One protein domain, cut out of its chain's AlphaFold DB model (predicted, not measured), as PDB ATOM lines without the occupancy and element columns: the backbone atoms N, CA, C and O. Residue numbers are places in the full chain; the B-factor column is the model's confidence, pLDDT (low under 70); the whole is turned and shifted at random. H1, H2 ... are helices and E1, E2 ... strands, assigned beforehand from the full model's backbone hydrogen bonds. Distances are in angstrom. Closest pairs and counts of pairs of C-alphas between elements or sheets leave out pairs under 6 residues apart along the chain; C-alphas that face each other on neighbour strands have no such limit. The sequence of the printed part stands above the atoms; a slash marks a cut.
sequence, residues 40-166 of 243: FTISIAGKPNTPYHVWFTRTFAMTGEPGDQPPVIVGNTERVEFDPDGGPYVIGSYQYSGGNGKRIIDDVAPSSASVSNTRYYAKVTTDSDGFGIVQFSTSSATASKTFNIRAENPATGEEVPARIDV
ATOM      1  N   PHE A  40     151.724 196.740 106.025       89.12
ATOM      2  CA  PHE A  40     150.385 196.239 105.766       89.12
ATOM      3  C   PHE A  40     149.571 197.312 105.058       89.12
ATOM      4  O   PHE A  40     149.957 198.483 105.013       89.12
ATOM      5  N   THR A  41     148.449 196.901 104.493       91.12
ATOM      6  CA  THR A  41     147.604 197.775 103.703       91.12
ATOM      7  C   THR A  41     146.242 197.876 104.354       91.12
ATOM      8  O   THR A  41     145.767 196.938 104.990       91.12
ATOM      9  N   ILE A  42     145.613 199.031 104.209       91.00
ATOM     10  CA  ILE A  42     144.220 199.221 104.569       91.00
ATOM     11  C   ILE A  42     143.474 199.639 103.316       91.00
ATOM     12  O   ILE A  42     143.852 200.620 102.670       91.00
ATOM     13  N   SER A  43     142.415 198.903 102.999       92.44
ATOM     14  CA  SER A  43     141.439 199.312 102.005       92.44
ATOM     15  C   SER A  43     140.310 200.095 102.659       92.44
ATOM     16  O   SER A  43     139.806 199.747 103.729       92.44
ATOM     17  N   ILE A  44     139.906 201.172 101.997       93.31
ATOM     18  CA  ILE A  44     138.669 201.890 102.272       93.31
ATOM     19  C   ILE A  44     137.688 201.629 101.130       93.31
ATOM     20  O   ILE A  44     138.100 201.560  99.971       93.31
ATOM     21  N   ALA A  45     136.403 201.491 101.449       93.38
ATOM     22  CA  ALA A  45     135.349 201.320 100.452       93.38
ATOM     23  C   ALA A  45     134.275 202.396 100.630       93.38
ATOM     24  O   ALA A  45     133.551 202.406 101.625       93.38
ATOM     25  N   GLY A  46     134.187 203.305  99.662       94.00
ATOM     26  CA  GLY A  46     133.306 204.465  99.687       94.00
ATOM     27  C   GLY A  46     132.756 204.813  98.305       94.00
ATOM     28  O   GLY A  46     132.622 203.962  97.429       94.00
ATOM     29  N   LYS A  47     132.412 206.085  98.102       96.62
ATOM     30  CA  LYS A  47     131.961 206.590  96.799       96.62
ATOM     31  C   LYS A  47     133.149 206.673  95.835       96.62
ATOM     32  O   LYS A  47     134.238 207.025  96.289       96.62
ATOM     33  N   PRO A  48     132.969 206.410  94.530       96.75
ATOM     34  CA  PRO A  48     134.017 206.593  93.529       96.75
ATOM     35  C   PRO A  48     134.613 208.002  93.503       96.75
ATOM     36  O   PRO A  48     133.891 208.984  93.686       96.75
ATOM     37  N   ASN A  49     135.917 208.101  93.231       96.94
ATOM     38  CA  ASN A  49     136.666 209.354  93.056       96.94
ATOM     39  C   ASN A  49     136.417 210.402  94.157       96.94
ATOM     40  O   ASN A  49     136.327 211.600  93.886       96.94
ATOM     41  N   THR A  50     136.265 209.951  95.400       98.31
ATOM     42  CA  THR A  50     135.870 210.780  96.542       98.31
ATOM     43  C   THR A  50     136.991 210.798  97.586       98.31
ATOM     44  O   THR A  50     137.569 209.746  97.871       98.31
ATOM     45  N   PRO A  51     137.332 211.968  98.160       98.19
ATOM     46  CA  PRO A  51     138.329 212.054  99.216       98.19
ATOM     47  C   PRO A  51     137.780 211.542 100.552       98.19
ATOM     48  O   PRO A  51     136.640 211.823 100.918       98.19
ATOM     49  N   TYR A  52     138.633 210.860 101.307       98.31
ATOM     50  CA  TYR A  52     138.392 210.392 102.665       98.31
ATOM     51  C   TYR A  52     139.603 210.709 103.542       98.31
ATOM     52  O   TYR A  52     140.744 210.542 103.112       98.31
ATOM     53  N   HIS A  53     139.374 211.152 104.773       98.56
ATOM     54  CA  HIS A  53     140.418 211.261 105.788       98.56
ATOM     55  C   HIS A  53     140.537 209.945 106.543       98.56
ATOM     56  O   HIS A  53     139.529 209.426 107.015       98.56
ATOM     57  N   VAL A  54     141.754 209.419 106.670       97.88
ATOM     58  CA  VAL A  54     142.037 208.128 107.306       97.88
ATOM     59  C   VAL A  54     143.062 208.309 108.415       97.88
ATOM     60  O   VAL A  54     144.098 208.932 108.187       97.88
ATOM     61  N   TRP A  55     142.783 207.771 109.604       98.00
ATOM     62  CA  TRP A  55     143.692 207.812 110.755       98.00
ATOM     63  C   TRP A  55     143.387 206.707 111.773       98.00
ATOM     64  O   TRP A  55     142.298 206.126 111.790       98.00
ATOM     65  N   PHE A  56     144.346 206.429 112.660       96.56
ATOM     66  CA  PHE A  56     144.096 205.613 113.849       96.56
ATOM     67  C   PHE A  56     143.563 206.481 114.988       96.56
ATOM     68  O   PHE A  56     144.245 207.382 115.483       96.56
ATOM     69  N   THR A  57     142.346 206.175 115.421       95.69
ATOM     70  CA  THR A  57     141.638 206.929 116.458       95.69
ATOM     71  C   THR A  57     142.231 206.706 117.841       95.69
ATOM     72  O   THR A  57     142.783 205.640 118.139       95.69
ATOM     73  N   ARG A  58     142.047 207.696 118.723       95.12
ATOM     74  CA  ARG A  58     142.463 207.639 120.132       95.12
ATOM     75  C   ARG A  58     143.959 207.373 120.323       95.12
ATOM     76  O   ARG A  58     144.369 206.783 121.327       95.12
ATOM     77  N   THR A  59     144.785 207.790 119.366       97.19
ATOM     78  CA  THR A  59     146.245 207.691 119.486       97.19
ATOM     79  C   THR A  59     146.852 208.918 120.171       97.19
ATOM     80  O   THR A  59     148.008 208.857 120.564       97.19
ATOM     81  N   PHE A  60     146.055 209.951 120.476       96.69
ATOM     82  CA  PHE A  60     146.440 211.097 121.318       96.69
ATOM     83  C   PHE A  60     146.973 210.712 122.707       96.69
ATOM     84  O   PHE A  60     147.697 211.481 123.330       96.69
ATOM     85  N   ALA A  61     146.583 209.544 123.229       95.81
ATOM     86  CA  ALA A  61     147.058 209.045 124.519       95.81
ATOM     87  C   ALA A  61     148.475 208.448 124.446       95.81
ATOM     88  O   ALA A  61     149.023 208.055 125.472       95.81
ATOM     89  N   MET A  62     149.032 208.327 123.241       97.12
ATOM     90  CA  MET A  62     150.378 207.828 122.991       97.12
ATOM     91  C   MET A  62     151.357 208.996 122.946       97.12
ATOM     92  O   MET A  62     151.014 210.099 122.525       97.12
ATOM     93  N   THR A  63     152.589 208.741 123.357       96.56
ATOM     94  CA  THR A  63     153.655 209.746 123.419       96.56
ATOM     95  C   THR A  63     154.262 210.069 122.059       96.56
ATOM     96  O   THR A  63     154.868 211.123 121.916       96.56
ATOM     97  N   GLY A  64     154.130 209.174 121.071       94.94
ATOM     98  CA  GLY A  64     154.828 209.298 119.789       94.94
ATOM     99  C   GLY A  64     156.307 208.898 119.860       94.94
ATOM    100  O   GLY A  64     156.976 208.853 118.830       94.94
ATOM    101  N   GLU A  65     156.830 208.549 121.036       95.94
ATOM    102  CA  GLU A  65     158.219 208.127 121.228       95.94
ATOM    103  C   GLU A  65     158.418 206.624 120.945       95.94
ATOM    104  O   GLU A  65     157.453 205.849 120.949       95.94
ATOM    105  N   PRO A  66     159.658 206.161 120.689       94.12
ATOM    106  CA  PRO A  66     159.926 204.756 120.412       94.12
ATOM    107  C   PRO A  66     159.377 203.797 121.477       94.12
ATOM    108  O   PRO A  66     159.728 203.865 122.650       94.12
ATOM    109  N   GLY A  67     158.538 202.859 121.039       93.31
ATOM    110  CA  GLY A  67     157.843 201.881 121.873       93.31
ATOM    111  C   GLY A  67     156.376 202.245 122.111       93.31
ATOM    112  O   GLY A  67     155.595 201.369 122.478       93.31
ATOM    113  N   ASP A  68     156.006 203.493 121.832       96.00
ATOM    114  CA  ASP A  68     154.674 204.053 122.027       96.00
ATOM    115  C   ASP A  68     154.256 204.952 120.843       96.00
ATOM    116  O   ASP A  68     153.712 206.045 121.000       96.00
ATOM    117  N   GLN A  69     154.505 204.471 119.618       96.06
ATOM    118  CA  GLN A  69     154.000 205.064 118.371       96.06
ATOM    119  C   GLN A  69     152.823 204.272 117.792       96.06
ATOM    120  O   GLN A  69     152.800 203.038 117.892       96.06
ATOM    121  N   PRO A  70     151.849 204.929 117.142       96.00
ATOM    122  CA  PRO A  70     150.923 204.234 116.258       96.00
ATOM    123  C   PRO A  70     151.633 203.784 114.964       96.00
ATOM    124  O   PRO A  70     152.761 204.209 114.695       96.00
ATOM    125  N   PRO A  71     151.017 202.906 114.149       95.69
ATOM    126  CA  PRO A  71     151.543 202.597 112.825       95.69
ATOM    127  C   PRO A  71     151.644 203.860 111.960       95.69
ATOM    128  O   PRO A  71     150.794 204.749 112.029       95.69
ATOM    129  N   VAL A  72     152.687 203.924 111.139       96.50
ATOM    130  CA  VAL A  72     153.046 205.104 110.342       96.50
ATOM    131  C   VAL A  72     152.578 204.904 108.908       96.50
ATOM    132  O   VAL A  72     152.864 203.859 108.317       96.50
ATOM    133  N   ILE A  73     151.908 205.896 108.321       96.38
ATOM    134  CA  ILE A  73     151.533 205.849 106.905       96.38
ATOM    135  C   ILE A  73     152.791 205.997 106.046       96.38
ATOM    136  O   ILE A  73     153.587 206.927 106.212       96.38
ATOM    137  N   VAL A  74     152.961 205.077 105.099       93.25
ATOM    138  CA  VAL A  74     154.076 205.088 104.154       93.25
ATOM    139  C   VAL A  74     153.803 206.134 103.071       93.25
ATOM    140  O   VAL A  74     152.731 206.175 102.465       93.25
ATOM    141  N   GLY A  75     154.779 207.013 102.834       84.06
ATOM    142  CA  GLY A  75     154.693 208.022 101.777       84.06
ATOM    143  C   GLY A  75     154.663 207.417 100.368       84.06
ATOM    144  O   GLY A  75     154.944 206.239 100.180       84.06
ATOM    145  N   ASN A  76     154.376 208.253  99.364       80.50
ATOM    146  CA  ASN A  76     154.392 207.896  97.934       80.50
ATOM    147  C   ASN A  76     153.380 206.814  97.515       80.50
ATOM    148  O   ASN A  76     153.564 206.164  96.488       80.50
ATOM    149  N   THR A  77     152.305 206.632  98.284       80.62
ATOM    150  CA  THR A  77     151.170 205.810  97.853       80.62
ATOM    151  C   THR A  77     150.309 206.623  96.882       80.62
ATOM    152  O   THR A  77     150.079 207.815  97.100       80.62
ATOM    153  N   GLU A  78     149.853 206.005  95.791       86.81
ATOM    154  CA  GLU A  78     148.986 206.676  94.820       86.81
ATOM    155  C   GLU A  78     147.715 207.197  95.505       86.81
ATOM    156  O   GLU A  78     147.134 206.510  96.343       86.81
ATOM    157  N   ARG A  79     147.272 208.407  95.140       93.38
ATOM    158  CA  ARG A  79     146.041 209.038  95.656       93.38
ATOM    159  C   ARG A  79     146.031 209.293  97.169       93.38
ATOM    160  O   ARG A  79     144.964 209.577  97.710       93.38
ATOM    161  N   VAL A  80     147.188 209.233  97.834       96.88
ATOM    162  CA  VAL A  80     147.354 209.568  99.254       96.88
ATOM    163  C   VAL A  80     148.111 210.887  99.394       96.88
ATOM    164  O   VAL A  80     149.211 211.053  98.871       96.88
ATOM    165  N   GLU A  81     147.522 211.823 100.129       97.19
ATOM    166  CA  GLU A  81     148.055 213.156 100.398       97.19
ATOM    167  C   GLU A  81     148.221 213.387 101.906       97.19
ATOM    168  O   GLU A  81     147.435 212.892 102.720       97.19
ATOM    169  N   PHE A  82     149.229 214.184 102.267       97.25
ATOM    170  CA  PHE A  82     149.588 214.517 103.646       97.25
ATOM    171  C   PHE A  82     149.635 216.029 103.840       97.25
ATOM    172  O   PHE A  82     149.940 216.769 102.902       97.25
ATOM    173  N   ASP A  83     149.416 216.474 105.075       97.94
ATOM    174  CA  ASP A  83     149.786 217.833 105.461       97.94
ATOM    175  C   ASP A  83     151.322 217.966 105.535       97.94
ATOM    176  O   ASP A  83     152.010 216.988 105.854       97.94
ATOM    177  N   PRO A  84     151.888 219.163 105.300       96.44
ATOM    178  CA  PRO A  84     153.299 219.429 105.562       96.44
ATOM    179  C   PRO A  84     153.622 219.317 107.058       96.44
ATOM    180  O   PRO A  84     152.822 219.740 107.890       96.44
ATOM    181  N   ASP A  85     154.822 218.847 107.413       93.75
ATOM    182  CA  ASP A  85     155.233 218.620 108.815       93.75
ATOM    183  C   ASP A  85     155.097 219.874 109.712       93.75
ATOM    184  O   ASP A  85     154.739 219.779 110.886       93.75
ATOM    185  N   GLY A  86     155.309 221.070 109.151       91.44
ATOM    186  CA  GLY A  86     155.149 222.361 109.840       91.44
ATOM    187  C   GLY A  86     153.805 223.066 109.612       91.44
ATOM    188  O   GLY A  86     153.638 224.209 110.037       91.44
ATOM    189  N   GLY A  87     152.867 222.423 108.919       92.69
ATOM    190  CA  GLY A  87     151.607 223.013 108.481       92.69
ATOM    191  C   GLY A  87     151.713 223.818 107.173       92.69
ATOM    192  O   GLY A  87     152.795 223.948 106.595       92.69
ATOM    193  N   PRO A  88     150.587 224.359 106.670       96.06
ATOM    194  CA  PRO A  88     149.252 224.347 107.279       96.06
ATOM    195  C   PRO A  88     148.630 222.943 107.367       96.06
ATOM    196  O   PRO A  88     148.773 222.140 106.452       96.06
ATOM    197  N   TYR A  89     147.916 222.663 108.463       97.44
ATOM    198  CA  TYR A  89     147.303 221.354 108.732       97.44
ATOM    199  C   TYR A  89     145.874 221.265 108.181       97.44
ATOM    200  O   TYR A  89     144.904 221.247 108.942       97.44
ATOM    201  N   VAL A  90     145.715 221.286 106.858       97.94
ATOM    202  CA  VAL A  90     144.386 221.292 106.223       97.94
ATOM    203  C   VAL A  90     143.622 220.010 106.562       97.94
ATOM    204  O   VAL A  90     142.478 220.085 107.002       97.94
ATOM    205  N   ILE A  91     144.268 218.852 106.442       98.38
ATOM    206  CA  ILE A  91     143.670 217.551 106.758       98.38
ATOM    207  C   ILE A  91     143.525 217.397 108.278       98.38
ATOM    208  O   ILE A  91     142.448 217.074 108.777       98.38
ATOM    209  N   GLY A  92     144.587 217.695 109.030       98.19
ATOM    210  CA  GLY A  92     144.626 217.555 110.485       98.19
ATOM    211  C   GLY A  92     143.627 218.456 111.216       98.19
ATOM    212  O   GLY A  92     143.201 218.123 112.321       98.19
ATOM    213  N   SER A  93     143.221 219.576 110.607       98.19
ATOM    214  CA  SER A  93     142.246 220.515 111.180       98.19
ATOM    215  C   SER A  93     140.781 220.091 111.030       98.19
ATOM    216  O   SER A  93     139.911 220.720 111.637       98.19
ATOM    217  N   TYR A  94     140.498 219.023 110.278       98.31
ATOM    218  CA  TYR A  94     139.150 218.487 110.114       98.31
ATOM    219  C   TYR A  94     138.558 218.034 111.455       98.31
ATOM    220  O   TYR A  94     139.146 217.200 112.149       98.31
ATOM    221  N   GLN A  95     137.384 218.574 111.801       98.31
ATOM    222  CA  GLN A  95     136.596 218.145 112.957       98.31
ATOM    223  C   GLN A  95     135.760 216.926 112.579       98.31
ATOM    224  O   GLN A  95     134.849 217.025 111.760       98.31
ATOM    225  N   TYR A  96     136.075 215.784 113.175       97.12
ATOM    226  CA  TYR A  96     135.481 214.508 112.795       97.12
ATOM    227  C   TYR A  96     134.149 214.237 113.503       97.12
ATOM    228  O   TYR A  96     133.894 214.699 114.626       97.12
ATOM    229  N   SER A  97     133.290 213.451 112.855       95.31
ATOM    230  CA  SER A  97     131.945 213.153 113.351       95.31
ATOM    231  C   SER A  97     131.999 212.403 114.687       95.31
ATOM    232  O   SER A  97     132.765 211.456 114.861       95.31
ATOM    233  N   GLY A  98     131.218 212.832 115.682       92.94
ATOM    234  CA  GLY A  98     131.260 212.250 117.034       92.94
ATOM    235  C   GLY A  98     132.502 212.621 117.866       92.94
ATOM    236  O   GLY A  98     132.671 212.104 118.968       92.94
ATOM    237  N   GLY A  99     133.358 213.529 117.380       92.81
ATOM    238  CA  GLY A  99     134.564 213.988 118.077       92.81
ATOM    239  C   GLY A  99     134.354 215.069 119.138       92.81
ATOM    240  O   GLY A  99     135.318 215.478 119.778       92.81
ATOM    241  N   ASN A 100     133.125 215.556 119.344       94.75
ATOM    242  CA  ASN A 100     132.823 216.674 120.254       94.75
ATOM    243  C   ASN A 100     133.678 217.929 119.970       94.75
ATOM    244  O   ASN A 100     134.215 218.547 120.886       94.75
ATOM    245  N   GLY A 101     133.843 218.276 118.688       95.50
ATOM    246  CA  GLY A 101     134.643 219.425 118.241       95.50
ATOM    247  C   GLY A 101     136.155 219.177 118.173       95.50
ATOM    248  O   GLY A 101     136.898 220.080 117.790       95.50
ATOM    249  N   LYS A 102     136.629 217.971 118.516       97.38
ATOM    250  CA  LYS A 102     138.029 217.575 118.308       97.38
ATOM    251  C   LYS A 102     138.352 217.447 116.824       97.38
ATOM    252  O   LYS A 102     137.511 217.027 116.027       97.38
ATOM    253  N   ARG A 103     139.594 217.779 116.480       98.25
ATOM    254  CA  ARG A 103     140.145 217.626 115.134       98.25
ATOM    255  C   ARG A 103     140.993 216.363 115.052       98.25
ATOM    256  O   ARG A 103     141.434 215.860 116.083       98.25
ATOM    257  N   ILE A 104     141.272 215.879 113.843       98.62
ATOM    258  CA  ILE A 104     142.148 214.709 113.641       98.62
ATOM    259  C   ILE A 104     143.495 214.903 114.345       98.62
ATOM    260  O   ILE A 104     143.947 214.008 115.053       98.62
ATOM    261  N   ILE A 105     144.102 216.089 114.224       97.69
ATOM    262  CA  ILE A 105     145.395 216.390 114.853       97.69
ATOM    263  C   ILE A 105     145.353 216.324 116.392       97.69
ATOM    264  O   ILE A 105     146.388 216.123 117.017       97.69
ATOM    265  N   ASP A 106     144.167 216.457 116.999       97.69
ATOM    266  CA  ASP A 106     143.956 216.344 118.448       97.69
ATOM    267  C   ASP A 106     143.646 214.896 118.895       97.69
ATOM    268  O   ASP A 106     143.556 214.630 120.096       97.69
ATOM    269  N   ASP A 107     143.419 213.975 117.950       98.25
ATOM    270  CA  ASP A 107     143.108 212.556 118.193       98.25
ATOM    271  C   ASP A 107     144.285 211.623 117.857       98.25
ATOM    272  O   ASP A 107     144.282 210.455 118.265       98.25
ATOM    273  N   VAL A 108     145.305 212.140 117.161       98.38
ATOM    274  CA  VAL A 108     146.540 211.414 116.843       98.38
ATOM    275  C   VAL A 108     147.677 211.688 117.828       98.38
ATOM    276  O   VAL A 108     147.675 212.688 118.542       98.38
ATOM    277  N   ALA A 109     148.660 210.786 117.869       98.12
ATOM    278  CA  ALA A 109     149.881 210.975 118.651       98.12
ATOM    279  C   ALA A 109     150.656 212.236 118.197       98.12
ATOM    280  O   ALA A 109     150.618 212.581 117.010       98.12
ATOM    281  N   PRO A 110     151.372 212.927 119.104       97.38
ATOM    282  CA  PRO A 110     152.211 214.063 118.736       97.38
ATOM    283  C   PRO A 110     153.437 213.615 117.924       97.38
ATOM    284  O   PRO A 110     153.768 212.430 117.855       97.38
ATOM    285  N   SER A 111     154.121 214.578 117.301       96.69
ATOM    286  CA  SER A 111     155.383 214.323 116.601       96.69
ATOM    287  C   SER A 111     156.476 213.915 117.588       96.69
ATOM    288  O   SER A 111     156.550 214.454 118.691       96.69
ATOM    289  N   SER A 112     157.371 213.038 117.148       94.88
ATOM    290  CA  SER A 112     158.637 212.742 117.826       94.88
ATOM    291  C   SER A 112     159.820 213.280 117.031       94.88
ATOM    292  O   SER A 112     159.665 213.834 115.941       94.88
ATOM    293  N   ALA A 113     161.032 213.069 117.547       92.31
ATOM    294  CA  ALA A 113     162.262 213.442 116.852       92.31
ATOM    295  C   ALA A 113     162.436 212.755 115.480       92.31
ATOM    296  O   ALA A 113     163.190 213.252 114.646       92.31
ATOM    297  N   SER A 114     161.780 211.610 115.248       90.50
ATOM    298  CA  SER A 114     161.949 210.804 114.029       90.50
ATOM    299  C   SER A 114     160.709 210.735 113.138       90.50
ATOM    300  O   SER A 114     160.838 210.401 111.959       90.50
ATOM    301  N   VAL A 115     159.520 211.039 113.665       95.00
ATOM    302  CA  VAL A 115     158.254 210.915 112.933       95.00
ATOM    303  C   VAL A 115     157.359 212.118 113.215       95.00
ATOM    304  O   VAL A 115     157.012 212.388 114.363       95.00
ATOM    305  N   SER A 116     156.951 212.811 112.152       96.62
ATOM    306  CA  SER A 116     155.938 213.868 112.214       96.62
ATOM    307  C   SER A 116     154.538 213.284 112.436       96.62
ATOM    308  O   SER A 116     154.184 212.272 111.828       96.62
ATOM    309  N   ASN A 117     153.708 213.946 113.247       96.81
ATOM    310  CA  ASN A 117     152.311 213.566 113.476       96.81
ATOM    311  C   ASN A 117     151.450 213.588 112.203       96.81
ATOM    312  O   ASN A 117     150.458 212.865 112.118       96.81
ATOM    313  N   THR A 118     151.865 214.341 111.181       97.44
ATOM    314  CA  THR A 118     151.259 214.341 109.839       97.44
ATOM    315  C   THR A 118     151.360 212.986 109.138       97.44
ATOM    316  O   THR A 118     150.694 212.764 108.133       97.44
ATOM    317  N   ARG A 119     152.163 212.048 109.662       97.38
ATOM    318  CA  ARG A 119     152.258 210.663 109.178       97.38
ATOM    319  C   ARG A 119     151.260 209.704 109.827       97.38
ATOM    320  O   ARG A 119     151.245 208.527 109.467       97.38
ATOM    321  N   TYR A 120     150.446 210.175 110.769       97.88
ATOM    322  CA  TYR A 120     149.431 209.364 111.453       97.88
ATOM    323  C   TYR A 120     148.022 209.540 110.887       97.88
ATOM    324  O   TYR A 120     147.098 208.831 111.290       97.88
ATOM    325  N   TYR A 121     147.865 210.451 109.932       98.25
ATOM    326  CA  TYR A 121     146.636 210.661 109.189       98.25
ATOM    327  C   TYR A 121     146.948 211.014 107.733       98.25
ATOM    328  O   TYR A 121     148.041 211.479 107.418       98.25
ATOM    329  N   ALA A 122     145.991 210.803 106.837       98.12
ATOM    330  CA  ALA A 122     146.120 211.197 105.439       98.12
ATOM    331  C   ALA A 122     144.756 211.455 104.802       98.12
ATOM    332  O   ALA A 122     143.725 211.007 105.308       98.12
ATOM    333  N   LYS A 123     144.766 212.131 103.653       98.19
ATOM    334  CA  LYS A 123     143.640 212.154 102.721       98.19
ATOM    335  C   LYS A 123     143.903 211.123 101.634       98.19
ATOM    336  O   LYS A 123     144.919 211.198 100.955       98.19
ATOM    337  N   VAL A 124     142.984 210.192 101.444       97.69
ATOM    338  CA  VAL A 124     143.007 209.222 100.348       97.69
ATOM    339  C   VAL A 124     141.836 209.498  99.415       97.69
ATOM    340  O   VAL A 124     140.719 209.720  99.870       97.69
ATOM    341  N   THR A 125     142.080 209.507  98.110       97.94
ATOM    342  CA  THR A 125     141.010 209.608  97.108       97.94
ATOM    343  C   THR A 125     140.736 208.225  96.541       97.94
ATOM    344  O   THR A 125     141.658 207.574  96.057       97.94
ATOM    345  N   THR A 126     139.487 207.772  96.598       95.94
ATOM    346  CA  THR A 126     139.092 206.483  96.017       95.94
ATOM    347  C   THR A 126     139.242 206.471  94.490       95.94
ATOM    348  O   THR A 126     139.322 207.515  93.834       95.94
ATOM    349  N   ASP A 127     139.311 205.283  93.907       94.25
ATOM    350  CA  ASP A 127     139.312 205.054  92.466       94.25
ATOM    351  C   ASP A 127     137.891 205.100  91.866       94.25
ATOM    352  O   ASP A 127     136.924 205.512  92.515       94.25
ATOM    353  N   SER A 128     137.757 204.709  90.595       94.94
ATOM    354  CA  SER A 128     136.471 204.646  89.892       94.94
ATOM    355  C   SER A 128     135.501 203.602  90.448       94.94
ATOM    356  O   SER A 128     134.301 203.730  90.214       94.94
ATOM    357  N   ASP A 129     136.001 202.611  91.180       92.44
ATOM    358  CA  ASP A 129     135.213 201.535  91.779       92.44
ATOM    359  C   ASP A 129     134.859 201.835  93.247       92.44
ATOM    360  O   ASP A 129     134.092 201.103  93.870       92.44
ATOM    361  N   GLY A 130     135.361 202.948  93.795       92.56
ATOM    362  CA  GLY A 130     135.111 203.364  95.173       92.56
ATOM    363  C   GLY A 130     136.112 202.808  96.183       92.56
ATOM    364  O   GLY A 130     135.874 202.936  97.384       92.56
ATOM    365  N   PHE A 131     137.237 202.245  95.733       94.00
ATOM    366  CA  PHE A 131     138.280 201.715  96.607       94.00
ATOM    367  C   PHE A 131     139.439 202.693  96.770       94.00
ATOM    368  O   PHE A 131     139.870 203.356  95.833       94.00
ATOM    369  N   GLY A 132     139.960 202.796  97.987       93.19
ATOM    370  CA  GLY A 132     141.178 203.542  98.290       93.19
ATOM    371  C   GLY A 132     142.127 202.665  99.085       93.19
ATOM    372  O   GLY A 132     141.690 201.885  99.926       93.19
ATOM    373  N   ILE A 133     143.423 202.781  98.816       93.19
ATOM    374  CA  ILE A 133     144.450 201.940  99.425       93.19
ATOM    375  C   ILE A 133     145.439 202.834 100.164       93.19
ATOM    376  O   ILE A 133     146.016 203.746  99.577       93.19
ATOM    377  N   VAL A 134     145.658 202.554 101.449       94.38
ATOM    378  CA  VAL A 134     146.648 203.255 102.272       94.38
ATOM    379  C   VAL A 134     147.621 202.238 102.850       94.38
ATOM    380  O   VAL A 134     147.218 201.283 103.514       94.38
ATOM    381  N   GLN A 135     148.912 202.436 102.593       94.12
ATOM    382  CA  GLN A 135     149.960 201.580 103.132       94.12
ATOM    383  C   GLN A 135     150.457 202.116 104.475       94.12
ATOM    384  O   GLN A 135     150.760 203.299 104.623       94.12
ATOM    385  N   PHE A 136     150.606 201.213 105.437       94.50
ATOM    386  CA  PHE A 136     151.136 201.489 106.762       94.50
ATOM    387  C   PHE A 136     152.366 200.628 107.028       94.50
ATOM    388  O   PHE A 136     152.525 199.534 106.484       94.50
ATOM    389  N   SER A 137     153.233 201.112 107.907       93.62
ATOM    390  CA  SER A 137     154.363 200.359 108.435       93.62
ATOM    391  C   SER A 137     154.355 200.372 109.956       93.62
ATOM    392  O   SER A 137     153.971 201.352 110.601       93.62
ATOM    393  N   THR A 138     154.784 199.256 110.530       93.88
ATOM    394  CA  THR A 138     155.130 199.160 111.944       93.88
ATOM    395  C   THR A 138     156.640 199.013 112.081       93.88
ATOM    396  O   THR A 138     157.314 198.505 111.186       93.88
ATOM    397  N   SER A 139     157.190 199.420 113.217       92.94
ATOM    398  CA  SER A 139     158.611 199.273 113.537       92.94
ATOM    399  C   SER A 139     158.788 198.920 115.012       92.94
ATOM    400  O   SER A 139     157.811 198.812 115.751       92.94
ATOM    401  N   SER A 140     160.031 198.779 115.478       92.88
ATOM    402  CA  SER A 140     160.318 198.664 116.914       92.88
ATOM    403  C   SER A 140     159.786 199.832 117.750       92.88
ATOM    404  O   SER A 140     159.623 199.679 118.959       92.88
ATOM    405  N   ALA A 141     159.463 200.962 117.119       94.50
ATOM    406  CA  ALA A 141     158.834 202.093 117.775       94.50
ATOM    407  C   ALA A 141     157.311 201.927 117.964       94.50
ATOM    408  O   ALA A 141     156.734 202.586 118.823       94.50
ATOM    409  N   THR A 142     156.650 201.044 117.208       95.31
ATOM    410  CA  THR A 142     155.190 200.878 117.257       95.31
ATOM    411  C   THR A 142     154.745 200.134 118.518       95.31
ATOM    412  O   THR A 142     155.287 199.070 118.843       95.31
ATOM    413  N   ALA A 143     153.732 200.659 119.208       93.25
ATOM    414  CA  ALA A 143     153.177 200.051 120.413       93.25
ATOM    415  C   ALA A 143     152.523 198.692 120.125       93.25
ATOM    416  O   ALA A 143     151.819 198.513 119.129       93.25
ATOM    417  N   SER A 144     152.701 197.746 121.044       90.75
ATOM    418  CA  SER A 144     152.051 196.434 120.992       90.75
ATOM    419  C   SER A 144     150.644 196.514 121.587       90.75
ATOM    420  O   SER A 144     150.426 196.133 122.734       90.75
ATOM    421  N   LYS A 145     149.691 197.050 120.818       87.94
ATOM    422  CA  LYS A 145     148.278 197.151 121.213       87.94
ATOM    423  C   LYS A 145     147.337 197.072 120.011       87.94
ATOM    424  O   LYS A 145     147.772 197.153 118.865       87.94
ATOM    425  N   THR A 146     146.042 196.956 120.281       88.44
ATOM    426  CA  THR A 146     144.999 197.065 119.255       88.44
ATOM    427  C   THR A 146     144.780 198.525 118.872       88.44
ATOM    428  O   THR A 146     144.683 199.400 119.737       88.44
ATOM    429  N   PHE A 147     144.669 198.780 117.570       90.88
ATOM    430  CA  PHE A 147     144.388 200.099 117.015       90.88
ATOM    431  C   PHE A 147     143.035 200.093 116.308       90.88
ATOM    432  O   PHE A 147     142.691 199.127 115.632       90.88
ATOM    433  N   ASN A 148     142.291 201.188 116.448       92.31
ATOM    434  CA  ASN A 148     141.015 201.381 115.768       92.31
ATOM    435  C   ASN A 148     141.213 202.382 114.642       92.31
ATOM    436  O   ASN A 148     141.570 203.534 114.900       92.31
ATOM    437  N   ILE A 149     140.984 201.949 113.411       94.25
ATOM    438  CA  ILE A 149     141.048 202.823 112.249       94.25
ATOM    439  C   ILE A 149     139.701 203.480 111.981       94.25
ATOM    440  O   ILE A 149     138.654 202.880 112.217       94.25
ATOM    441  N   ARG A 150     139.751 204.700 111.455       96.06
ATOM    442  CA  ARG A 150     138.597 205.429 110.955       96.06
ATOM    443  C   ARG A 150     138.879 206.004 109.576       96.06
ATOM    444  O   ARG A 150     140.010 206.399 109.294       96.06
ATOM    445  N   ALA A 151     137.841 206.047 108.749       97.38
ATOM    446  CA  ALA A 151     137.843 206.689 107.446       97.38
ATOM    447  C   ALA A 151     136.566 207.527 107.298       97.38
ATOM    448  O   ALA A 151     135.471 206.976 107.359       97.38
ATOM    449  N   GLU A 152     136.689 208.839 107.110       98.06
ATOM    450  CA  GLU A 152     135.540 209.748 107.001       98.06
ATOM    451  C   GLU A 152     135.581 210.589 105.730       98.06
ATOM    452  O   GLU A 152     136.629 211.108 105.348       98.06
ATOM    453  N   ASN A 153     134.421 210.768 105.096       97.88
ATOM    454  CA  ASN A 153     134.258 211.739 104.024       97.88
ATOM    455  C   ASN A 153     134.213 213.151 104.632       97.88
ATOM    456  O   ASN A 153     133.242 213.473 105.323       97.88
ATOM    457  N   PRO A 154     135.187 214.032 104.345       97.12
ATOM    458  CA  PRO A 154     135.244 215.346 104.971       97.12
ATOM    459  C   PRO A 154     134.109 216.290 104.546       97.12
ATOM    460  O   PRO A 154     133.872 217.289 105.218       97.12
ATOM    461  N   ALA A 155     133.404 215.999 103.447       96.69
ATOM    462  CA  ALA A 155     132.278 216.804 102.978       96.69
ATOM    463  C   ALA A 155     130.945 216.425 103.645       96.69
ATOM    464  O   ALA A 155     130.053 217.266 103.732       96.69
ATOM    465  N   THR A 156     130.787 215.174 104.089       96.31
ATOM    466  CA  THR A 156     129.515 214.668 104.639       96.31
ATOM    467  C   THR A 156     129.605 214.206 106.091       96.31
ATOM    468  O   THR A 156     128.565 214.020 106.719       96.31
ATOM    469  N   GLY A 157     130.809 213.994 106.630       94.44
ATOM    470  CA  GLY A 157     131.019 213.352 107.932       94.44
ATOM    471  C   GLY A 157     130.638 211.867 107.955       94.44
ATOM    472  O   GLY A 157     130.518 211.278 109.027       94.44
ATOM    473  N   GLU A 158     130.399 211.272 106.783       95.38
ATOM    474  CA  GLU A 158     130.058 209.860 106.626       95.38
ATOM    475  C   GLU A 158     131.298 208.997 106.869       95.38
ATOM    476  O   GLU A 158     132.299 209.121 106.158       95.38
ATOM    477  N   GLU A 159     131.218 208.116 107.863       95.31
ATOM    478  CA  GLU A 159     132.235 207.102 108.117       95.31
ATOM    479  C   GLU A 159     132.045 205.910 107.176       95.31
ATOM    480  O   GLU A 159     130.934 205.403 107.014       95.31
ATOM    481  N   VAL A 160     133.138 205.456 106.567       93.19
ATOM    482  CA  VAL A 160     133.154 204.322 105.638       93.19
ATOM    483  C   VAL A 160     133.981 203.167 106.192       93.19
ATOM    484  O   VAL A 160     134.899 203.386 106.988       93.19
ATOM    485  N   PRO A 161     133.689 201.917 105.789       87.88
ATOM    486  CA  PRO A 161     134.475 200.774 106.225       87.88
ATOM    487  C   PRO A 161     135.940 200.912 105.792       87.88
ATOM    488  O   PRO A 161     136.238 201.102 104.612       87.88
ATOM    489  N   ALA A 162     136.840 200.744 106.762       89.38
ATOM    490  CA  ALA A 162     138.277 200.601 106.569       89.38
ATOM    491  C   ALA A 162     138.703 199.219 107.077       89.38
ATOM    492  O   ALA A 162     138.395 198.850 108.213       89.38
ATOM    493  N   ARG A 163     139.372 198.429 106.237       83.88
ATOM    494  CA  ARG A 163     139.750 197.044 106.547       83.88
ATOM    495  C   ARG A 163     141.231 196.843 106.327       83.88
ATOM    496  O   ARG A 163     141.784 197.347 105.359       83.88
ATOM    497  N   ILE A 164     141.864 196.113 107.238       81.81
ATOM    498  CA  ILE A 164     143.255 195.719 107.058       81.81
ATOM    499  C   ILE A 164     143.281 194.561 106.068       81.81
ATOM    500  O   ILE A 164     142.784 193.476 106.363       81.81
ATOM    501  N   ASP A 165     143.905 194.811 104.927       68.50
ATOM    502  CA  ASP A 165     144.269 193.789 103.965       68.50
ATOM    503  C   ASP A 165     145.736 193.436 104.211       68.50
ATOM    504  O   ASP A 165     146.665 194.205 103.932       68.50
ATOM    505  N   VAL A 166     145.963 192.248 104.766       51.19
ATOM    506  CA  VAL A 166     147.288 191.625 104.707       51.19
ATOM    507  C   VAL A 166     147.494 191.248 103.239       51.19
ATOM    508  O   VAL A 166     146.619 190.590 102.681       51.19
TER     509      VAL A 166
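This is residues 40 to 166 of the 243 residues of an uncharacterized protein of Methanoregula sp. PtaU1.Bin051 (UniProt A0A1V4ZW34). With little regular structure, the domain is a small sandwich of two antiparallel sheets, E4 E1 E6 and E3 E2 E5, face to face with strands crossed at 42 degrees; short H1 packs on the second. The 127 printed residues include one named helix and six named strands, ordered E1 E2 H1 E3 E4 E5 E6, mostly strand, with 38 residues in named elements. It is compact, radius of gyration of the C-alphas 13.5 A, spanning 38 by 33 by 25 A.

E1, residues 40 to 45, has neighbours E4, 131 to 137 (N 42 to O 134, 2.9 A), and E6, 162 to 165 (N 43 to O 163, 2.9 A). E2, 51 to 57, has neighbours E3, 121 to 125 (N 54 to O 122, 2.9 A), and E5, 148 to 152 (N 55 to O 150, 3.1 A). H1, 104 to 107, is on this sheet, height 8.3 A, too short for an O i to N i+4 pair.

E1 begins at C-alpha 40 (150.385, 196.239, 105.766); E4 is 20.0 A long.

Links E2 to H1 and H1 to E3 are long; residues 165 to 166 have pLDDT under 70.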